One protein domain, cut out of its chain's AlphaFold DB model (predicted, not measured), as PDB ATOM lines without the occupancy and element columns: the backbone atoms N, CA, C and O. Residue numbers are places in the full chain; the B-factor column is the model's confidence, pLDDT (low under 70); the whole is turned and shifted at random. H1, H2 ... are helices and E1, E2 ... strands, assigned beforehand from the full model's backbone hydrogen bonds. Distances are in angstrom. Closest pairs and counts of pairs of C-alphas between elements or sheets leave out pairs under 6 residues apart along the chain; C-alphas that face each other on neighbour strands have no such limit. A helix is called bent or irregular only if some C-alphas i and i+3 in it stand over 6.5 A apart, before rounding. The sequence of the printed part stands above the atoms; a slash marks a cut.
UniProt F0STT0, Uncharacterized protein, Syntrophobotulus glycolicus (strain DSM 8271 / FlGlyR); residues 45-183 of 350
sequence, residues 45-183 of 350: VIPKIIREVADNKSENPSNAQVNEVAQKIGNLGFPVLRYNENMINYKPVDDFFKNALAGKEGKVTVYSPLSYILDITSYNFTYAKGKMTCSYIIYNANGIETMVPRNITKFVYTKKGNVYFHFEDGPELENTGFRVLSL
ATOM      1  N   VAL A  45      43.744 -18.938 -26.670       92.00
ATOM      2  CA  VAL A  45      43.651 -19.227 -28.111       92.00
ATOM      3  C   VAL A  45      44.742 -18.497 -28.890       92.00
ATOM      4  O   VAL A  45      45.396 -19.112 -29.728       92.00
ATOM      5  N   ILE A  46      45.003 -17.222 -28.593       92.19
ATOM      6  CA  ILE A  46      46.011 -16.438 -29.326       92.19
ATOM      7  C   ILE A  46      47.425 -17.021 -29.162       92.19
ATOM      8  O   ILE A  46      48.070 -17.248 -30.183       92.19
ATOM      9  N   PRO A  47      47.899 -17.390 -27.953       91.81
ATOM     10  CA  PRO A  47      49.185 -18.075 -27.805       91.81
ATOM     11  C   PRO A  47      49.271 -19.414 -28.555       91.81
ATOM     12  O   PRO A  47      50.361 -19.850 -28.921       91.81
ATOM     13  N   LYS A  48      48.147 -20.111 -28.788       91.56
ATOM     14  CA  LYS A  48      48.128 -21.318 -29.638       91.56
ATOM     15  C   LYS A  48      48.292 -20.955 -31.110       91.56
ATOM     16  O   LYS A  48      49.158 -21.530 -31.752       91.56
ATOM     17  N   ILE A  49      47.550 -19.959 -31.601       92.56
ATOM     18  CA  ILE A  49      47.691 -19.446 -32.974       92.56
ATOM     19  C   ILE A  49      49.134 -19.002 -33.240       92.56
ATOM     20  O   ILE A  49      49.702 -19.370 -34.261       92.56
ATOM     21  N   ILE A  50      49.742 -18.252 -32.311       90.50
ATOM     22  CA  ILE A  50      51.136 -17.811 -32.441       90.50
ATOM     23  C   ILE A  50      52.067 -19.024 -32.554       90.50
ATOM     24  O   ILE A  50      52.885 -19.062 -33.461       90.50
ATOM     25  N   ARG A  51      51.922 -20.037 -31.687       89.25
ATOM     26  CA  ARG A  51      52.747 -21.261 -31.732       89.25
ATOM     27  C   ARG A  51      52.537 -22.111 -32.983       89.25
ATOM     28  O   ARG A  51      53.466 -22.789 -33.393       89.25
ATOM     29  N   GLU A  52      51.341 -22.107 -33.563       90.12
ATOM     30  CA  GLU A  52      51.071 -22.814 -34.819       90.12
ATOM     31  C   GLU A  52      51.798 -22.181 -36.010       90.12
ATOM     32  O   GLU A  52      52.179 -22.901 -36.925       90.12
ATOM     33  N   VAL A  53      51.957 -20.854 -36.012       88.31
ATOM     34  CA  VAL A  53      52.563 -20.103 -37.127       88.31
ATOM     35  C   VAL A  53      54.059 -19.851 -36.914       88.31
ATOM     36  O   VAL A  53      54.845 -19.768 -37.865       88.31
ATOM     37  N   ALA A  54      54.478 -19.702 -35.660       79.88
ATOM     38  CA  ALA A  54      55.878 -19.624 -35.297       79.88
ATOM     39  C   ALA A  54      56.479 -21.031 -35.398       79.88
ATOM     40  O   ALA A  54      56.382 -21.815 -34.459       79.88
ATOM     41  N   ASP A  55      57.126 -21.341 -36.524       67.81
ATOM     42  CA  ASP A  55      57.945 -22.544 -36.709       67.81
ATOM     43  C   ASP A  55      59.153 -22.531 -35.744       67.81
ATOM     44  O   ASP A  55      60.278 -22.275 -36.152       67.81
ATOM     45  N   ASN A  56      58.915 -22.721 -34.441       54.09
ATOM     46  CA  ASN A  56      59.807 -22.905 -33.283       54.09
ATOM     47  C   ASN A  56      61.157 -22.137 -33.176       54.09
ATOM     48  O   ASN A  56      61.864 -22.379 -32.197       54.09
ATOM     49  N   LYS A  57      61.574 -21.252 -34.101       51.84
ATOM     50  CA  LYS A  57      62.955 -20.713 -34.156       51.84
ATOM     51  C   LYS A  57      63.189 -19.354 -34.840       51.84
ATOM     52  O   LYS A  57      64.349 -18.958 -34.910       51.84
ATOM     53  N   SER A  58      62.193 -18.624 -35.346       52.44
ATOM     54  CA  SER A  58      62.498 -17.328 -35.984       52.44
ATOM     55  C   SER A  58      62.380 -16.155 -35.010       52.44
ATOM     56  O   SER A  58      61.272 -15.773 -34.649       52.44
ATOM     57  N   GLU A  59      63.513 -15.550 -34.640       61.47
ATOM     58  CA  GLU A  59      63.575 -14.250 -33.942       61.47
ATOM     59  C   GLU A  59      63.021 -13.090 -34.795       61.47
ATOM     60  O   GLU A  59      62.804 -12.006 -34.271       61.47
ATOM     61  N   ASN A  60      62.764 -13.316 -36.093       71.75
ATOM     62  CA  ASN A  60      62.209 -12.333 -37.025       71.75
ATOM     63  C   ASN A  60      61.153 -12.991 -37.930       71.75
ATOM     64  O   ASN A  60      61.502 -13.680 -38.897       71.75
ATOM     65  N   PRO A  61      59.857 -12.839 -37.645       78.62
ATOM     66  CA  PRO A  61      58.819 -13.440 -38.464       78.62
ATOM     67  C   PRO A  61      58.724 -12.770 -39.834       78.62
ATOM     68  O   PRO A  61      58.920 -11.566 -39.990       78.62
ATOM     69  N   SER A  62      58.378 -13.557 -40.845       82.94
ATOM     70  CA  SER A  62      58.070 -13.013 -42.164       82.94
ATOM     71  C   SER A  62      56.725 -12.275 -42.155       82.94
ATOM     72  O   SER A  62      55.802 -12.636 -41.421       82.94
ATOM     73  N   ASN A  63      56.555 -11.304 -43.058       81.44
ATOM     74  CA  ASN A  63      55.253 -10.659 -43.281       81.44
ATOM     75  C   ASN A  63      54.142 -11.677 -43.608       81.44
ATOM     76  O   ASN A  63      52.982 -11.450 -43.275       81.44
ATOM     77  N   ALA A  64      54.492 -12.809 -44.232       85.31
ATOM     78  CA  ALA A  64      53.559 -13.901 -44.492       85.31
ATOM     79  C   ALA A  64      53.053 -14.539 -43.188       85.31
ATOM     80  O   ALA A  64      51.845 -14.677 -43.023       85.31
ATOM     81  N   GLN A  65      53.945 -14.832 -42.236       87.75
ATOM     82  CA  GLN A  65      53.577 -15.363 -40.917       87.75
ATOM     83  C   GLN A  65      52.721 -14.372 -40.121       87.75
ATOM     84  O   GLN A  65      51.691 -14.743 -39.563       87.75
ATOM     85  N   VAL A  66      53.101 -13.091 -40.110       89.00
ATOM     86  CA  VAL A  66      52.326 -12.033 -39.436       89.00
ATOM     87  C   VAL A  66      50.905 -11.957 -40.007       89.00
ATOM     88  O   VAL A  66      49.925 -11.913 -39.259       89.00
ATOM     89  N   ASN A  67      50.778 -11.996 -41.336       89.00
ATOM     90  CA  ASN A  67      49.480 -12.000 -42.001       89.00
ATOM     91  C   ASN A  67      48.703 -13.303 -41.780       89.00
ATOM     92  O   ASN A  67      47.482 -13.252 -41.668       89.00
ATOM     93  N   GLU A  68      49.362 -14.457 -41.674       91.44
ATOM     94  CA  GLU A  68      48.700 -15.728 -41.370       91.44
ATOM     95  C   GLU A  68      48.066 -15.716 -39.974       91.44
ATOM     96  O   GLU A  68      46.892 -16.070 -39.832       91.44
ATOM     97  N   VAL A  69      48.791 -15.240 -38.952       92.19
ATOM     98  CA  VAL A  69      48.232 -15.044 -37.603       92.19
ATOM     99  C   VAL A  69      47.019 -14.116 -37.665       92.19
ATOM    100  O   VAL A  69      45.971 -14.430 -37.093       92.19
ATOM    101  N   ALA A  70      47.127 -13.003 -38.397       94.19
ATOM    102  CA  ALA A  70      46.010 -12.088 -38.579       94.19
ATOM    103  C   ALA A  70      44.812 -12.765 -39.263       94.19
ATOM    104  O   ALA A  70      43.688 -12.617 -38.791       94.19
ATOM    105  N   GLN A  71      45.017 -13.567 -40.315       94.88
ATOM    106  CA  GLN A  71      43.925 -14.312 -40.951       94.88
ATOM    107  C   GLN A  71      43.289 -15.323 -39.999       94.88
ATOM    108  O   GLN A  71      42.065 -15.403 -39.955       94.88
ATOM    109  N   LYS A  72      44.077 -16.064 -39.211       95.44
ATOM    110  CA  LYS A  72      43.542 -17.009 -38.216       95.44
ATOM    111  C   LYS A  72      42.663 -16.290 -37.185       95.44
ATOM    112  O   LYS A  72      41.562 -16.758 -36.914       95.44
ATOM    113  N   ILE A  73      43.084 -15.125 -36.683       95.56
ATOM    114  CA  ILE A  73      42.274 -14.275 -35.787       95.56
ATOM    115  C   ILE A  73      41.015 -13.753 -36.501       95.56
ATOM    116  O   ILE A  73      39.916 -13.802 -35.948       95.56
ATOM    117  N   GLY A  74      41.149 -13.286 -37.741       96.31
ATOM    118  CA  GLY A  74      40.035 -12.780 -38.541       96.31
ATOM    119  C   GLY A  74      38.988 -13.847 -38.865       96.31
ATOM    120  O   GLY A  74      37.793 -13.567 -38.816       96.31
ATOM    121  N   ASN A  75      39.406 -15.086 -39.116       96.75
ATOM    122  CA  ASN A  75      38.512 -16.218 -39.373       96.75
ATOM    123  C   ASN A  75      37.679 -16.604 -38.141       96.75
ATOM    124  O   ASN A  75      36.626 -17.218 -38.283       96.75
ATOM    125  N   LEU A  76      38.113 -16.202 -36.942       95.56
ATOM    126  CA  LEU A  76      37.319 -16.309 -35.717       95.56
ATOM    127  C   LEU A  76      36.260 -15.192 -35.590       95.56
ATOM    128  O   LEU A  76      35.516 -15.171 -34.615       95.56
ATOM    129  N   GLY A  77      36.184 -14.262 -36.549       95.38
ATOM    130  CA  GLY A  77      35.209 -13.168 -36.577       95.38
ATOM    131  C   GLY A  77      35.650 -11.886 -35.865       95.38
ATOM    132  O   GLY A  77      34.840 -10.975 -35.697       95.38
ATOM    133  N   PHE A  78      36.917 -11.779 -35.450       96.44
ATOM    134  CA  PHE A  78      37.399 -10.636 -34.669       96.44
ATOM    135  C   PHE A  78      38.072  -9.557 -35.528       96.44
ATOM    136  O   PHE A  78      38.715  -9.899 -36.526       96.44
ATOM    137  N   PRO A  79      37.960  -8.266 -35.151       97.50
ATOM    138  CA  PRO A  79      38.679  -7.188 -35.818       97.50
ATOM    139  C   PRO A  79      40.187  -7.309 -35.624       97.50
ATOM    140  O   PRO A  79      40.667  -7.368 -34.490       97.50
ATOM    141  N   VAL A  80      40.943  -7.315 -36.719       96.75
ATOM    142  CA  VAL A  80      42.401  -7.471 -36.660       96.75
ATOM    143  C   VAL A  80      43.111  -6.636 -37.718       96.75
ATOM    144  O   VAL A  80      42.752  -6.650 -38.900       96.75
ATOM    145  N   LEU A  81      44.105  -5.875 -37.265       94.94
ATOM    146  CA  LEU A  81      44.997  -5.079 -38.097       94.94
ATOM    147  C   LEU A  81      45.950  -5.982 -38.877       94.94
ATOM    148  O   LEU A  81      46.308  -7.073 -38.437       94.94
ATOM    149  N   ARG A  82      46.376  -5.500 -40.043       90.25
ATOM    150  CA  ARG A  82      47.347  -6.176 -40.901       90.25
ATOM    151  C   ARG A  82      48.363  -5.177 -41.424       90.25
ATOM    152  O   ARG A  82      48.020  -4.028 -41.700       90.25
ATOM    153  N   TYR A  83      49.603  -5.626 -41.568       78.50
ATOM    154  CA  TYR A  83      50.683  -4.790 -42.073       78.50
ATOM    155  C   TYR A  83      50.439  -4.430 -43.547       78.50
ATOM    156  O   TYR A  83      50.247  -5.323 -44.369       78.50
ATOM    157  N   ASN A  84      50.421  -3.130 -43.869       77.69
ATOM    158  CA  ASN A  84      50.156  -2.573 -45.210       77.69
ATOM    159  C   ASN A  84      48.863  -3.061 -45.897       77.69
ATOM    160  O   ASN A  84      48.700  -2.939 -47.114       77.69
ATOM    161  N   GLU A  85      47.895  -3.542 -45.120       89.06
ATOM    162  CA  GLU A  85      46.675  -4.181 -45.612       89.06
ATOM    163  C   GLU A  85      45.430  -3.642 -44.905       89.06
ATOM    164  O   GLU A  85      45.494  -2.949 -43.891       89.06
ATOM    165  N   ASN A  86      44.255  -3.952 -45.452       94.81
ATOM    166  CA  ASN A  86      42.993  -3.606 -44.797       94.81
ATOM    167  C   ASN A  86      42.767  -4.442 -43.531       94.81
ATOM    168  O   ASN A  86      43.082  -5.634 -43.519       94.81
ATOM    169  N   MET A  87      42.157  -3.843 -42.506       96.00
ATOM    170  CA  MET A  87      41.687  -4.553 -41.313       96.00
ATOM    171  C   MET A  87      40.656  -5.627 -41.698       96.00
ATOM    172  O   MET A  87      39.732  -5.361 -42.471       96.00
ATOM    173  N   ILE A  88      40.783  -6.831 -41.139       97.06
ATOM    174  CA  ILE A  88      39.750  -7.872 -41.264       97.06
ATOM    175  C   ILE A  88      38.652  -7.578 -40.244       97.06
ATOM    176  O   ILE A  88      38.960  -7.184 -39.122       97.06
ATOM    177  N   ASN A  89      37.385  -7.791 -40.608       97.06
ATOM    178  CA  ASN A  89      36.227  -7.567 -39.734       97.06
ATOM    179  C   ASN A  89      36.188  -6.145 -39.146       97.06
ATOM    180  O   ASN A  89      35.987  -5.961 -37.951       97.06
ATOM    181  N   TYR A  90      36.375  -5.121 -39.983       97.31
ATOM    182  CA  TYR A  90      36.447  -3.724 -39.534       97.31
ATOM    183  C   TYR A  90      35.115  -3.144 -39.026       97.31
ATOM    184  O   TYR A  90      35.109  -2.167 -38.278       97.31
ATOM    185  N   LYS A  91      33.975  -3.715 -39.438       97.38
ATOM    186  CA  LYS A  91      32.644  -3.128 -39.209       97.38
ATOM    187  C   LYS A  91      32.307  -2.871 -37.727       97.38
ATOM    188  O   LYS A  91      31.861  -1.766 -37.437       97.38
ATOM    189  N   PRO A  92      32.553  -3.797 -36.779       96.94
ATOM    190  CA  PRO A  92      32.326  -3.528 -35.357       96.94
ATOM    191  C   PRO A  92      33.149  -2.346 -34.825       96.94
ATOM    192  O   PRO A  92      32.687  -1.621 -33.948       96.94
ATOM    193  N   VAL A  93      34.350  -2.128 -35.365       98.06
ATOM    194  CA  VAL A  93      35.235  -1.018 -34.980       98.06
ATOM    195  C   VAL A  93      34.715   0.307 -35.536       98.06
ATOM    196  O   VAL A  93      34.652   1.295 -34.809       98.06
ATOM    197  N   ASP A  94      34.288   0.312 -36.800       98.31
ATOM    198  CA  ASP A  94      33.633   1.458 -37.444       98.31
ATOM    199  C   ASP A  94      32.362   1.876 -36.684       98.31
ATOM    200  O   ASP A  94      32.221   3.030 -36.268       98.31
ATOM    201  N   ASP A  95      31.469   0.916 -36.427       97.75
ATOM    202  CA  ASP A  95      30.225   1.149 -35.696       97.75
ATOM    203  C   ASP A  95      30.511   1.657 -34.268       97.75
ATOM    204  O   ASP A  95      29.856   2.597 -33.809       97.75
ATOM    205  N   PHE A  96      31.519   1.107 -33.579       97.94
ATOM    206  CA  PHE A  96      31.926   1.562 -32.247       97.94
ATOM    207  C   PHE A  96      32.370   3.028 -32.237       97.94
ATOM    208  O   PHE A  96      31.820   3.815 -31.465       97.94
ATOM    209  N   PHE A  97      33.324   3.429 -33.085       97.81
ATOM    210  CA  PHE A  97      33.833   4.805 -33.057       97.81
ATOM    211  C   PHE A  97      32.779   5.826 -33.505       97.81
ATOM    212  O   PHE A  97      32.699   6.909 -32.921       97.81
ATOM    213  N   LYS A  98      31.903   5.477 -34.459       97.62
ATOM    214  CA  LYS A  98      30.732   6.302 -34.816       97.62
ATOM    215  C   LYS A  98      29.764   6.465 -33.644       97.62
ATOM    216  O   LYS A  98      29.293   7.572 -33.385       97.62
ATOM    217  N   ASN A  99      29.472   5.382 -32.927       97.88
ATOM    218  CA  ASN A  99      28.581   5.407 -31.769       97.88
ATOM    219  C   ASN A  99      29.182   6.199 -30.599       97.88
ATOM    220  O   ASN A  99      28.470   7.004 -29.999       97.88
ATOM    221  N   ALA A 100      30.480   6.050 -30.334       97.25
ATOM    222  CA  ALA A 100      31.188   6.815 -29.311       97.25
ATOM    223  C   ALA A 100      31.173   8.324 -29.615       97.25
ATOM    224  O   ALA A 100      30.884   9.124 -28.727       97.25
ATOM    225  N   LEU A 101      31.390   8.724 -30.878       96.38
ATOM    226  CA  LEU A 101      31.226  10.119 -31.318       96.38
ATOM    227  C   LEU A 101      29.794  10.644 -31.116       96.38
ATOM    228  O   LEU A 101      29.603  11.831 -30.867       96.38
ATOM    229  N   ALA A 102      28.790   9.768 -31.202       97.12
ATOM    230  CA  ALA A 102      27.386  10.085 -30.940       97.12
ATOM    231  C   ALA A 102      26.991   9.983 -29.450       97.12
ATOM    232  O   ALA A 102      25.805  10.056 -29.130       97.12
ATOM    233  N   GLY A 103      27.950   9.783 -28.539       96.81
ATOM    234  CA  GLY A 103      27.705   9.694 -27.099       96.81
ATOM    235  C   GLY A 103      27.092   8.370 -26.630       96.81
ATOM    236  O   GLY A 103      26.647   8.275 -25.487       96.81
ATOM    237  N   LYS A 104      27.053   7.343 -27.482       97.56
ATOM    238  CA  LYS A 104      26.496   6.031 -27.135       97.56
ATOM    239  C   LYS A 104      27.559   5.155 -26.493       97.56
ATOM    240  O   LYS A 104      28.640   4.977 -27.052       97.56
ATOM    241  N   GLU A 105      27.228   4.589 -25.336       97.12
ATOM    242  CA  GLU A 105      28.113   3.663 -24.633       97.12
ATOM    243  C   GLU A 105      28.361   2.391 -25.450       97.12
ATOM    244  O   GLU A 105      27.496   1.929 -26.194       97.12
ATOM    245  N   GLY A 106      29.550   1.815 -25.302       96.25
ATOM    246  CA  GLY A 106      29.923   0.610 -26.031       96.25
ATOM    247  C   GLY A 106      31.335   0.140 -25.724       96.25
ATOM    248  O   GLY A 106      32.077   0.779 -24.969       96.25
ATOM    249  N   LYS A 107      31.708  -0.990 -26.330       96.50
ATOM    250  CA  LYS A 107      33.045  -1.583 -26.240       96.50
ATOM    251  C   LYS A 107      33.443  -2.232 -27.559       96.50
ATOM    252  O   LYS A 107      32.576  -2.741 -28.268       96.50
ATOM    253  N   VAL A 108      34.737  -2.248 -27.862       96.88
ATOM    254  CA  VAL A 108      35.293  -3.000 -28.995       96.88
ATOM    255  C   VAL A 108      36.733  -3.417 -28.715       96.88
ATOM    256  O   VAL A 108      37.461  -2.733 -28.000       96.88
ATOM    257  N   THR A 109      37.156  -4.526 -29.317       96.12
ATOM    258  CA  THR A 109      38.515  -5.057 -29.232       96.12
ATOM    259  C   THR A 109      39.083  -5.124 -30.631       96.12
ATOM    260  O   THR A 109      38.446  -5.663 -31.535       96.12
ATOM    261  N   VAL A 110      40.288  -4.586 -30.788       96.44
ATOM    262  CA  VAL A 110      41.060  -4.640 -32.026       96.44
ATOM    263  C   VAL A 110      42.345  -5.401 -31.748       96.44
ATOM    264  O   VAL A 110      43.095  -5.031 -30.848       96.44
ATOM    265  N   TYR A 111      42.603  -6.460 -32.506       95.44
ATOM    266  CA  TYR A 111      43.854  -7.207 -32.420       95.44
ATOM    267  C   TYR A 111      44.891  -6.617 -33.379       95.44
ATOM    268  O   TYR A 111      44.572  -6.276 -34.515       95.44
ATOM    269  N   SER A 112      46.136  -6.495 -32.932       93.25
ATOM    270  CA  SER A 112      47.237  -5.908 -33.691       93.25
ATOM    271  C   SER A 112      48.471  -6.797 -33.602       93.25
ATOM    272  O   SER A 112      49.077  -6.872 -32.531       93.25
ATOM    273  N   PRO A 113      48.861  -7.466 -34.694       90.19
ATOM    274  CA  PRO A 113      50.143  -8.150 -34.777       90.19
ATOM    275  C   PRO A 113      51.317  -7.168 -34.732       90.19
ATOM    276  O   PRO A 113      51.334  -6.180 -35.466       90.19
ATOM    277  N   LEU A 114      52.313  -7.463 -33.901       81.12
ATOM    278  CA  LEU A 114      53.612  -6.802 -33.891       81.12
ATOM    279  C   LEU A 114      54.529  -7.524 -34.877       81.12
ATOM    280  O   LEU A 114      54.976  -8.649 -34.647       81.12
ATOM    281  N   SER A 115      54.804  -6.861 -35.999       69.81
ATOM    282  CA  SER A 115      55.443  -7.456 -37.177       69.81
ATOM    283  C   SER A 115      56.859  -7.985 -36.953       69.81
ATOM    284  O   SER A 115      57.323  -8.765 -37.770       69.81
ATOM    285  N   TYR A 116      57.546  -7.585 -35.881       71.50
ATOM    286  CA  TYR A 116      58.945  -7.956 -35.635       71.50
ATOM    287  C   TYR A 116      59.119  -9.131 -34.669       71.50
ATOM    288  O   TYR A 116      60.195  -9.711 -34.632       71.50
ATOM    289  N   ILE A 117      58.088  -9.492 -33.896       78.69
ATOM    290  CA  ILE A 117      58.202 -10.503 -32.825       78.69
ATOM    291  C   ILE A 117      57.008 -11.477 -32.743       78.69
ATOM    292  O   ILE A 117      56.982 -12.325 -31.862       78.69
ATOM    293  N   LEU A 118      56.024 -11.386 -33.655       84.06
ATOM    294  CA  LEU A 118      54.754 -12.155 -33.673       84.06
ATOM    295  C   LEU A 118      53.835 -11.990 -32.462       84.06
ATOM    296  O   LEU A 118      52.767 -12.605 -32.425       84.06
ATOM    297  N   ASP A 119      54.187 -11.135 -31.512       89.62
ATOM    298  CA  ASP A 119      53.283 -10.782 -30.433       89.62
ATOM    299  C   ASP A 119      52.003 -10.150 -30.986       89.62
ATOM    300  O   ASP A 119      52.000  -9.428 -31.985       89.62
ATOM    301  N   ILE A 120      50.891 -10.406 -30.313       91.50
ATOM    302  CA  ILE A 120      49.604  -9.798 -30.630       91.50
ATOM    303  C   ILE A 120      49.243  -8.863 -29.493       91.50
ATOM    304  O   ILE A 120      49.270  -9.256 -28.335       91.50
ATOM    305  N   THR A 121      48.843  -7.639 -29.806       91.88
ATOM    306  CA  THR A 121      48.245  -6.727 -28.830       91.88
ATOM    307  C   THR A 121      46.746  -6.649 -29.074       91.88
ATOM    308  O   THR A 121      46.320  -6.336 -30.181       91.88
ATOM    309  N   SER A 122      45.918  -6.917 -28.064       93.12
ATOM    310  CA  SER A 122      44.492  -6.572 -28.123       93.12
ATOM    311  C   SER A 122      44.271  -5.202 -27.497       93.12
ATOM    312  O   SER A 122      44.500  -5.065 -26.300       93.12
ATOM    313  N   TYR A 123      43.776  -4.232 -28.256       93.50
ATOM    314  CA  TYR A 123      43.310  -2.942 -27.753       93.50
ATOM    315  C   TYR A 123      41.824  -3.039 -27.419       93.50
ATOM    316  O   TYR A 123      41.005  -3.208 -28.320       93.50
ATOM    317  N   ASN A 124      41.477  -2.964 -26.136       94.06
ATOM    318  CA  ASN A 124      40.112  -3.100 -25.630       94.06
ATOM    319  C   ASN A 124      39.565  -1.720 -25.264       94.06
ATOM    320  O   ASN A 124      39.804  -1.213 -24.165       94.06
ATOM    321  N   PHE A 125      38.834  -1.115 -26.191       95.88
ATOM    322  CA  PHE A 125      38.231   0.197 -26.024       95.88
ATOM    323  C   PHE A 125      36.901   0.101 -25.281       95.88
ATOM    324  O   PHE A 125      36.093  -0.797 -25.512       95.88
ATOM    325  N   THR A 126      36.651   1.063 -24.399       96.12
ATOM    326  CA  THR A 126      35.355   1.264 -23.749       96.12
ATOM    327  C   THR A 126      35.006   2.743 -23.790       96.12
ATOM    328  O   THR A 126      35.787   3.578 -23.340       96.12
ATOM    329  N   TYR A 127      33.809   3.057 -24.280       96.75
ATOM    330  CA  TYR A 127      33.207   4.373 -24.123       96.75
ATOM    331  C   TYR A 127      32.036   4.255 -23.153       96.75
ATOM    332  O   TYR A 127      31.075   3.535 -23.422       96.75
ATOM    333  N   ALA A 128      32.130   4.915 -22.004       96.06
ATOM    334  CA  ALA A 128      31.090   4.893 -20.979       96.06
ATOM    335  C   ALA A 128      31.095   6.204 -20.198       96.06
ATOM    336  O   ALA A 128      32.157   6.764 -19.919       96.06
ATOM    337  N   LYS A 129      29.911   6.697 -19.821       94.81
ATOM    338  CA  LYS A 129      29.740   7.935 -19.040       94.81
ATOM    339  C   LYS A 129      30.510   9.130 -19.625       94.81
ATOM    340  O   LYS A 129      31.117   9.908 -18.890       94.81
ATOM    341  N   GLY A 130      30.530   9.244 -20.954       92.62
ATOM    342  CA  GLY A 130      31.212  10.325 -21.671       92.62
ATOM    343  C   GLY A 130      32.741  10.218 -21.733       92.62
ATOM    344  O   GLY A 130      33.381  11.154 -22.203       92.62
ATOM    345  N   LYS A 131      33.343   9.114 -21.268       94.31
ATOM    346  CA  LYS A 131      34.798   8.914 -21.234       94.31
ATOM    347  C   LYS A 131      35.216   7.718 -22.082       94.31
ATOM    348  O   LYS A 131      34.553   6.683 -22.058       94.31
ATOM    349  N   MET A 132      36.336   7.865 -22.789       96.00
ATOM    350  CA  MET A 132      36.994   6.790 -23.531       96.00
ATOM    351  C   MET A 132      38.152   6.223 -22.701       96.00
ATOM    352  O   MET A 132      38.976   6.975 -22.180       96.00
ATOM    353  N   THR A 133      38.235   4.901 -22.596       95.19
ATOM    354  CA  THR A 133      39.376   4.186 -22.013       95.19
ATOM    355  C   THR A 133      39.829   3.069 -22.941       95.19
ATOM    356  O   THR A 133      39.049   2.562 -23.750       95.19
ATOM    357  N   CYS A 134      41.095   2.676 -22.825       93.12
ATOM    358  CA  CYS A 134      41.635   1.518 -23.522       93.12
ATOM    359  C   CYS A 134      42.551   0.725 -22.588       93.12
ATOM    360  O   CYS A 134      43.473   1.283 -21.995       93.12
ATOM    361  N   SER A 135      42.311  -0.579 -22.460       90.19
ATOM    362  CA  SER A 135      43.276  -1.517 -21.876       90.19
ATOM    363  C   SER A 135      43.888  -2.379 -22.966       90.19
ATOM    364  O   SER A 135      43.265  -2.608 -24.004       90.19
ATOM    365  N   TYR A 136      45.088  -2.899 -22.729       87.75
ATOM    366  CA  TYR A 136      45.719  -3.824 -23.655       87.75
ATOM    367  C   TYR A 136      46.171  -5.113 -22.986       87.75
ATOM    368  O   TYR A 136      46.488  -5.161 -21.796       87.75
ATOM    369  N   ILE A 137      46.133  -6.180 -23.777       90.19
ATOM    370  CA  ILE A 137      46.705  -7.478 -23.437       90.19
ATOM    371  C   ILE A 137      47.695  -7.798 -24.543       90.19
ATOM    372  O   ILE A 137      47.326  -7.744 -25.718       90.19
ATOM    373  N   ILE A 138      48.925  -8.103 -24.154       90.69
ATOM    374  CA  ILE A 138      49.969  -8.581 -25.054       90.69
ATOM    375  C   ILE A 138      49.970 -10.103 -24.959       90.69
ATOM    376  O   ILE A 138      49.996 -10.667 -23.865       90.69
ATOM    377  N   TYR A 139      49.889 -10.769 -26.100       91.56
ATOM    378  CA  TYR A 139      49.939 -12.217 -26.229       91.56
ATOM    379  C   TYR A 139      51.233 -12.573 -26.943       91.56
ATOM    380  O   TYR A 139      51.485 -12.067 -28.034       91.56
ATOM    381  N   ASN A 140      51.998 -13.484 -26.358       89.12
ATOM    382  CA  ASN A 140      53.162 -14.093 -26.990       89.12
ATOM    383  C   ASN A 140      53.004 -15.621 -26.989       89.12
ATOM    384  O   ASN A 140      52.026 -16.167 -26.468       89.12
ATOM    385  N   ALA A 141      53.966 -16.338 -27.568       85.38
ATOM    386  CA  ALA A 141      53.928 -17.801 -27.628       85.38
ATOM    387  C   ALA A 141      53.879 -18.477 -26.238       85.38
ATOM    388  O   ALA A 141      53.368 -19.592 -26.108       85.38
ATOM    389  N   ASN A 142      54.393 -17.804 -25.204       85.25
ATOM    390  CA  ASN A 142      54.563 -18.335 -23.851       85.25
ATOM    391  C   ASN A 142      53.414 -17.971 -22.899       85.25
ATOM    392  O   ASN A 142      53.296 -18.574 -21.832       85.25
ATOM    393  N   GLY A 143      52.552 -17.017 -23.255       84.12
ATOM    394  CA  GLY A 143      51.460 -16.587 -22.393       84.12
ATOM    395  C   GLY A 143      50.944 -15.192 -22.711       84.12
ATOM    396  O   GLY A 143      50.944 -14.749 -23.859       84.12
ATOM    397  N   ILE A 144      50.447 -14.522 -21.673       88.75
ATOM    398  CA  ILE A 144      49.816 -13.208 -21.773       88.75
ATOM    399  C   ILE A 144      50.385 -12.254 -20.730       88.75
ATOM    400  O   ILE A 144      50.653 -12.648 -19.596       88.75
ATOM    401  N   GLU A 145      50.442 -10.982 -21.086       85.62
ATOM    402  CA  GLU A 145      50.676  -9.873 -20.175       85.62
ATOM    403  C   GLU A 145      49.465  -8.939 -20.229       85.62
ATOM    404  O   GLU A 145      49.020  -8.534 -21.302       85.62
ATOM    405  N   THR A 146      48.869  -8.640 -19.073       82.56
ATOM    406  CA  THR A 146      47.690  -7.764 -18.988       82.56
ATOM    407  C   THR A 146      48.096  -6.411 -18.436       82.56
ATOM    408  O   THR A 146      48.687  -6.338 -17.362       82.56
ATOM    409  N   MET A 147      47.701  -5.345 -19.125       76.31
ATOM    410  CA  MET A 147      47.911  -3.975 -18.674       76.31
ATOM    411  C   MET A 147      46.605  -3.336 -18.206       76.31
ATOM    412  O   MET A 147      45.509  -3.663 -18.678       76.31
ATOM    413  N   VAL A 148      46.722  -2.432 -17.233       75.81
ATOM    414  CA  VAL A 148      45.571  -1.723 -16.663       75.81
ATOM    415  C   VAL A 148      44.923  -0.801 -17.705       75.81
ATOM    416  O   VAL A 148      45.616  -0.282 -18.580       75.81
ATOM    417  N   PRO A 149      43.594  -0.584 -17.644       81.50
ATOM    418  CA  PRO A 149      42.938   0.409 -18.485       81.50
ATOM    419  C   PRO A 149      43.548   1.795 -18.286       81.50
ATOM    420  O   PRO A 149      43.665   2.267 -17.157       81.50
ATOM    421  N   ARG A 150      43.877   2.451 -19.396       88.25
ATOM    422  CA  ARG A 150      44.360   3.829 -19.440       88.25
ATOM    423  C   ARG A 150      43.257   4.735 -19.971       88.25
ATOM    424  O   ARG A 150      42.471   4.334 -20.839       88.25
ATOM    425  N   ASN A 151      43.180   5.950 -19.444       91.31
ATOM    426  CA  ASN A 151      42.256   6.958 -19.950       91.31
ATOM    427  C   ASN A 151      42.750   7.493 -21.293       91.31
ATOM    428  O   ASN A 151      43.949   7.672 -21.500       91.31
ATOM    429  N   ILE A 152      41.805   7.776 -22.187       92.50
ATOM    430  CA  ILE A 152      42.059   8.477 -23.440       92.50
ATOM    431  C   ILE A 152      41.510   9.895 -23.285       92.50
ATOM    432  O   ILE A 152      40.299  10.081 -23.145       92.50
ATOM    433  N   THR A 153      42.392  10.895 -23.295       89.31
ATOM    434  CA  THR A 153      41.993  12.305 -23.111       89.31
ATOM    435  C   THR A 153      41.382  12.887 -24.378       89.31
ATOM    436  O   THR A 153      40.509  13.753 -24.313       89.31
ATOM    437  N   LYS A 154      41.811  12.389 -25.540       86.81
ATOM    438  CA  LYS A 154      41.321  12.792 -26.855       86.81
ATOM    439  C   LYS A 154      41.382  11.613 -27.814       86.81
ATOM    440  O   LYS A 154      42.387  10.910 -27.871       86.81
ATOM    441  N   PHE A 155      40.328  11.440 -28.606       93.75
ATOM    442  CA  PHE A 155      40.356  10.595 -29.796       93.75
ATOM    443  C   PHE A 155      39.742  11.340 -30.977       93.75
ATOM    444  O   PHE A 155      38.885  12.210 -30.804       93.75
ATOM    445  N   VAL A 156      40.184  10.995 -32.178       95.31
ATOM    446  CA  VAL A 156      39.635  11.482 -33.440       95.31
ATOM    447  C   VAL A 156      39.285  10.271 -34.285       95.31
ATOM    448  O   VAL A 156      40.100   9.364 -34.425       95.31
ATOM    449  N   TYR A 157      38.079  10.268 -34.854       97.06
ATOM    450  CA  TYR A 157      37.681   9.314 -35.882       97.06
ATOM    451  C   TYR A 157      37.230  10.061 -37.133       97.06
ATOM    452  O   TYR A 157      36.374  10.945 -37.077       97.06
ATOM    453  N   THR A 158      37.867   9.754 -38.256       95.12
ATOM    454  CA  THR A 158      37.892  10.643 -39.415       95.12
ATOM    455  C   THR A 158      36.986  10.132 -40.526       95.12
ATOM    456  O   THR A 158      36.627   8.956 -40.577       95.12
ATOM    457  N   LYS A 159      36.644  10.997 -41.490       93.88
ATOM    458  CA  LYS A 159      35.848  10.582 -42.660       93.88
ATOM    459  C   LYS A 159      36.582   9.578 -43.554       93.88
ATOM    460  O   LYS A 159      35.926   8.765 -44.196       93.88
ATOM    461  N   LYS A 160      37.920   9.631 -43.596       93.38
ATOM    462  CA  LYS A 160      38.749   8.644 -44.308       93.38
ATOM    463  C   LYS A 160      38.822   7.306 -43.566       93.38
ATOM    464  O   LYS A 160      39.282   6.327 -44.149       93.38
ATOM    465  N   GLY A 161      38.334   7.254 -42.326       94.75
ATOM    466  CA  GLY A 161      38.281   6.050 -41.516       94.75
ATOM    467  C   GLY A 161      39.545   5.787 -40.718       94.75
ATOM    468  O   GLY A 161      39.774   4.635 -40.365       94.75
ATOM    469  N   ASN A 162      40.354   6.808 -40.442       95.75
ATOM    470  CA  ASN A 162      41.463   6.702 -39.504       95.75
ATOM    471  C   ASN A 162      40.974   7.005 -38.091       95.75
ATOM    472  O   ASN A 162      40.126   7.878 -37.890       95.75
ATOM    473  N   VAL A 163      41.529   6.293 -37.116       95.50
ATOM    474  CA  VAL A 163      41.405   6.637 -35.705       95.50
ATOM    475  C   VAL A 163      42.779   6.934 -35.136       95.50
ATOM    476  O   VAL A 163      43.738   6.219 -35.416       95.50
ATOM    477  N   TYR A 164      42.870   7.980 -34.329       94.62
ATOM    478  CA  TYR A 164      44.043   8.247 -33.510       94.62
ATOM    479  C   TYR A 164      43.623   8.854 -32.181       94.62
ATOM    480  O   TYR A 164      42.608   9.549 -32.084       94.62
ATOM    481  N   PHE A 165      44.367   8.527 -31.137       93.00
ATOM    482  CA  PHE A 165      44.023   8.862 -29.769       93.00
ATOM    483  C   PHE A 165      45.267   9.026 -28.904       93.00
ATOM    484  O   PHE A 165      46.329   8.480 -29.200       93.00
ATOM    485  N   HIS A 166      45.102   9.764 -27.813       91.69
ATOM    486  CA  HIS A 166      46.165  10.075 -26.870       91.69
ATOM    487  C   HIS A 166      45.804   9.558 -25.475       91.69
ATOM    488  O   HIS A 166      44.703   9.810 -24.970       91.69
ATOM    489  N   PHE A 167      46.727   8.810 -24.874       89.06
ATOM    490  CA  PHE A 167      46.610   8.328 -23.501       89.06
ATOM    491  C   PHE A 167      46.943   9.447 -22.513       89.06
ATOM    492  O   PHE A 167      47.886  10.188 -22.742       89.06
ATOM    493  N   GLU A 168      46.212   9.545 -21.402       87.75
ATOM    494  CA  GLU A 168      46.425  10.585 -20.373       87.75
ATOM    495  C   GLU A 168      47.849  10.611 -19.796       87.75
ATOM    496  O   GLU A 168      48.374  11.665 -19.463       87.75
ATOM    497  N   ASP A 169      48.476   9.447 -19.708       84.44
ATOM    498  CA  ASP A 169      49.839   9.194 -19.237       84.44
ATOM    499  C   ASP A 169      50.812   8.898 -20.400       84.44
ATOM    500  O   ASP A 169      51.852   8.268 -20.210       84.44
ATOM    501  N   GLY A 170      50.444   9.261 -21.634       76.38
ATOM    502  CA  GLY A 170      51.292   9.138 -22.822       76.38
ATOM    503  C   GLY A 170      52.191  10.366 -23.044       76.38
ATOM    504  O   GLY A 170      51.960  11.415 -22.445       76.38
ATOM    505  N   PRO A 171      53.209  10.275 -23.920       75.00
ATOM    506  CA  PRO A 171      54.008  11.436 -24.314       75.00
ATOM    507  C   PRO A 171      53.123  12.483 -24.999       75.00
ATOM    508  O   PRO A 171      52.426  12.143 -25.951       75.00
ATOM    509  N   GLU A 172      53.161  13.747 -24.553       63.53
ATOM    510  CA  GLU A 172      52.226  14.818 -24.975       63.53
ATOM    511  C   GLU A 172      52.061  14.979 -26.499       63.53
ATOM    512  O   GLU A 172      51.012  15.422 -26.966       63.53
ATOM    513  N   LEU A 173      53.087  14.631 -27.280       61.66
ATOM    514  CA  LEU A 173      53.138  14.838 -28.730       61.66
ATOM    515  C   LEU A 173      52.910  13.568 -29.559       61.66
ATOM    516  O   LEU A 173      52.959  13.639 -30.786       61.66
ATOM    517  N   GLU A 174      52.641  12.431 -28.918       73.25
ATOM    518  CA  GLU A 174      52.488  11.145 -29.596       73.25
ATOM    519  C   GLU A 174      51.069  10.597 -29.419       73.25
ATOM    520  O   GLU A 174      50.525  10.477 -28.315       73.25
ATOM    521  N   ASN A 175      50.447  10.264 -30.546       81.38
ATOM    522  CA  ASN A 175      49.187   9.540 -30.608       81.38
ATOM    523  C   ASN A 175      49.451   8.072 -30.949       81.38
ATOM    524  O   ASN A 175      50.409   7.724 -31.632       81.38
ATOM    525  N   THR A 176      48.533   7.201 -30.549       86.31
ATOM    526  CA  THR A 176      48.397   5.865 -31.137       86.31
ATOM    527  C   THR A 176      47.265   5.906 -32.153       86.31
ATOM    528  O   THR A 176      46.225   6.506 -31.884       86.31
ATOM    529  N   GLY A 177      47.426   5.276 -33.316       91.38
ATOM    530  CA  GLY A 177      46.383   5.289 -34.336       91.38
ATOM    531  C   GLY A 177      46.455   4.136 -35.322       91.38
ATOM    532  O   GLY A 177      47.475   3.471 -35.457       91.38
ATOM    533  N   PHE A 178      45.336   3.892 -35.997       93.69
ATOM    534  CA  PHE A 178      45.209   2.881 -37.039       93.69
ATOM    535  C   PHE A 178      44.072   3.217 -38.007       93.69
ATOM    536  O   PHE A 178      43.172   4.009 -37.714       93.69
ATOM    537  N   ARG A 179      44.089   2.571 -39.175       95.12
ATOM    538  CA  ARG A 179      43.020   2.675 -40.167       95.12
ATOM    539  C   ARG A 179      41.925   1.640 -39.907       95.12
ATOM    540  O   ARG A 179      42.198   0.447 -39.815       95.12
ATOM    541  N   VAL A 180      40.679   2.099 -39.847       96.94
ATOM    542  CA  VAL A 180      39.471   1.274 -39.702       96.94
ATOM    543  C   VAL A 180      38.842   0.975 -41.062       96.94
ATOM    544  O   VAL A 180      38.641  -0.186 -41.403       96.94
ATOM    545  N   LEU A 181      38.522   2.002 -41.860       96.62
ATOM    546  CA  LEU A 181      37.845   1.781 -43.144       96.62
ATOM    547  C   LEU A 181      38.817   1.242 -44.188       96.62
ATOM    548  O   LEU A 181      39.909   1.770 -44.377       96.62
ATOM    549  N   SER A 182      38.395   0.218 -44.919       95.38
ATOM    550  CA  SER A 182      39.214  -0.382 -45.972       95.38
ATOM    551  C   SER A 182      39.502   0.608 -47.108       95.38
ATOM    552  O   SER A 182      38.623   1.360 -47.527       95.38
ATOM    553  N   LEU A 183      40.732   0.592 -47.628       95.00
ATOM    554  CA  LEU A 183      41.019   1.110 -48.968       95.00
ATOM    555  C   LEU A 183      40.468   0.134 -50.013       95.00
ATOM    556  O   LEU A 183      40.293  -1.051 -49.721       95.00
TER     557      LEU A 183
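AT A GLANCE: This is residues 45 to 183 of the 350 residues of an uncharacterized protein of Syntrophobotulus glycolicus (strain DSM 8271 / FlGlyR) (UniProt F0STT0). A twisted antiparallel sheet turns a corner: E1, E2 and E3 form a long wall with short E4 at its edge, and bent E5 leads into a second part with E6 and E7. H3 packs in the angle between the two parts, while the helical hairpin H1 and H2 packs at the other end of the long strands. The printed part has 139 residues with three named helices followed by seven named strands, class mixed; the sheet is branched, and E1 E2 E3 E4 and E5 E6 E7 are meanders, each strand the antiparallel neighbour of the one before. It is compact, with a radius of gyration of the C-alphas of 15.2 A and spans of 46 by 31 by 27 A.

HOW THE PARTS SIT: H1, residues 45 to 53, and H2, residues 63 to 75, form a hairpin and touch, the closest C-alphas being those of Val 53 and Gln 65, 6.2 A apart; they run opposite ways at 37 degrees, only just a steep tilt. H3 is residues 91 to 101. Every O i to N i+4 pair is within hydrogen-bond range in H1, H2 and H3. E1, residues 106 to 113, pairs with E2, residues 120 to 128, N 110 to O 123 at 2.9 A. E3, residues 131 to 140, pairs with E2, N 124 to O 135 at 2.8 A. On the other side of E3 from E2 are E4, residues 143 to 146, with N 145 to O 138 at 2.8 A, and E5, residues 150 to 157, with N 152 to O 132 at 2.9 A. E5 bends by 72 degrees at residue 153 and pairs with E6, residues 162 to 167, N 156 to O 164 at 2.8 A. E7, residues 176 to 179, pairs with E6, N 165 to O 176 at 2.8 A. H1 is over E3 at a height over the sheet of 7.3 A, on the same face as H3; H2 only grazes the sheet. The closest C-alphas of H3 and E1 are those of Val 93 and Val 108, 6.3 A apart; those of H3 and E5 are Phe 97 and Tyr 157, 6.6 A apart.

IN THESE COORDINATES: H1 begins at C-alpha 45 (43.651, -19.227, -28.111). From first to last C-alpha, H2 measures 18.1 A, E1 23.7 A, E2 25.5 A and E3 30.0 A. E7 ends at C-alpha 179 (43.020, 2.675, -40.167).

THE WHOLE: The C-alphas farthest apart, those of Lys 57 and Ala 102, are 47.2 A apart. The printed part has no cut, and the link from H2 to H3 is long. Mean pLDDT of the printed part is 89.4; residues 55 to 59, 115, and 172 to 173 are under 70.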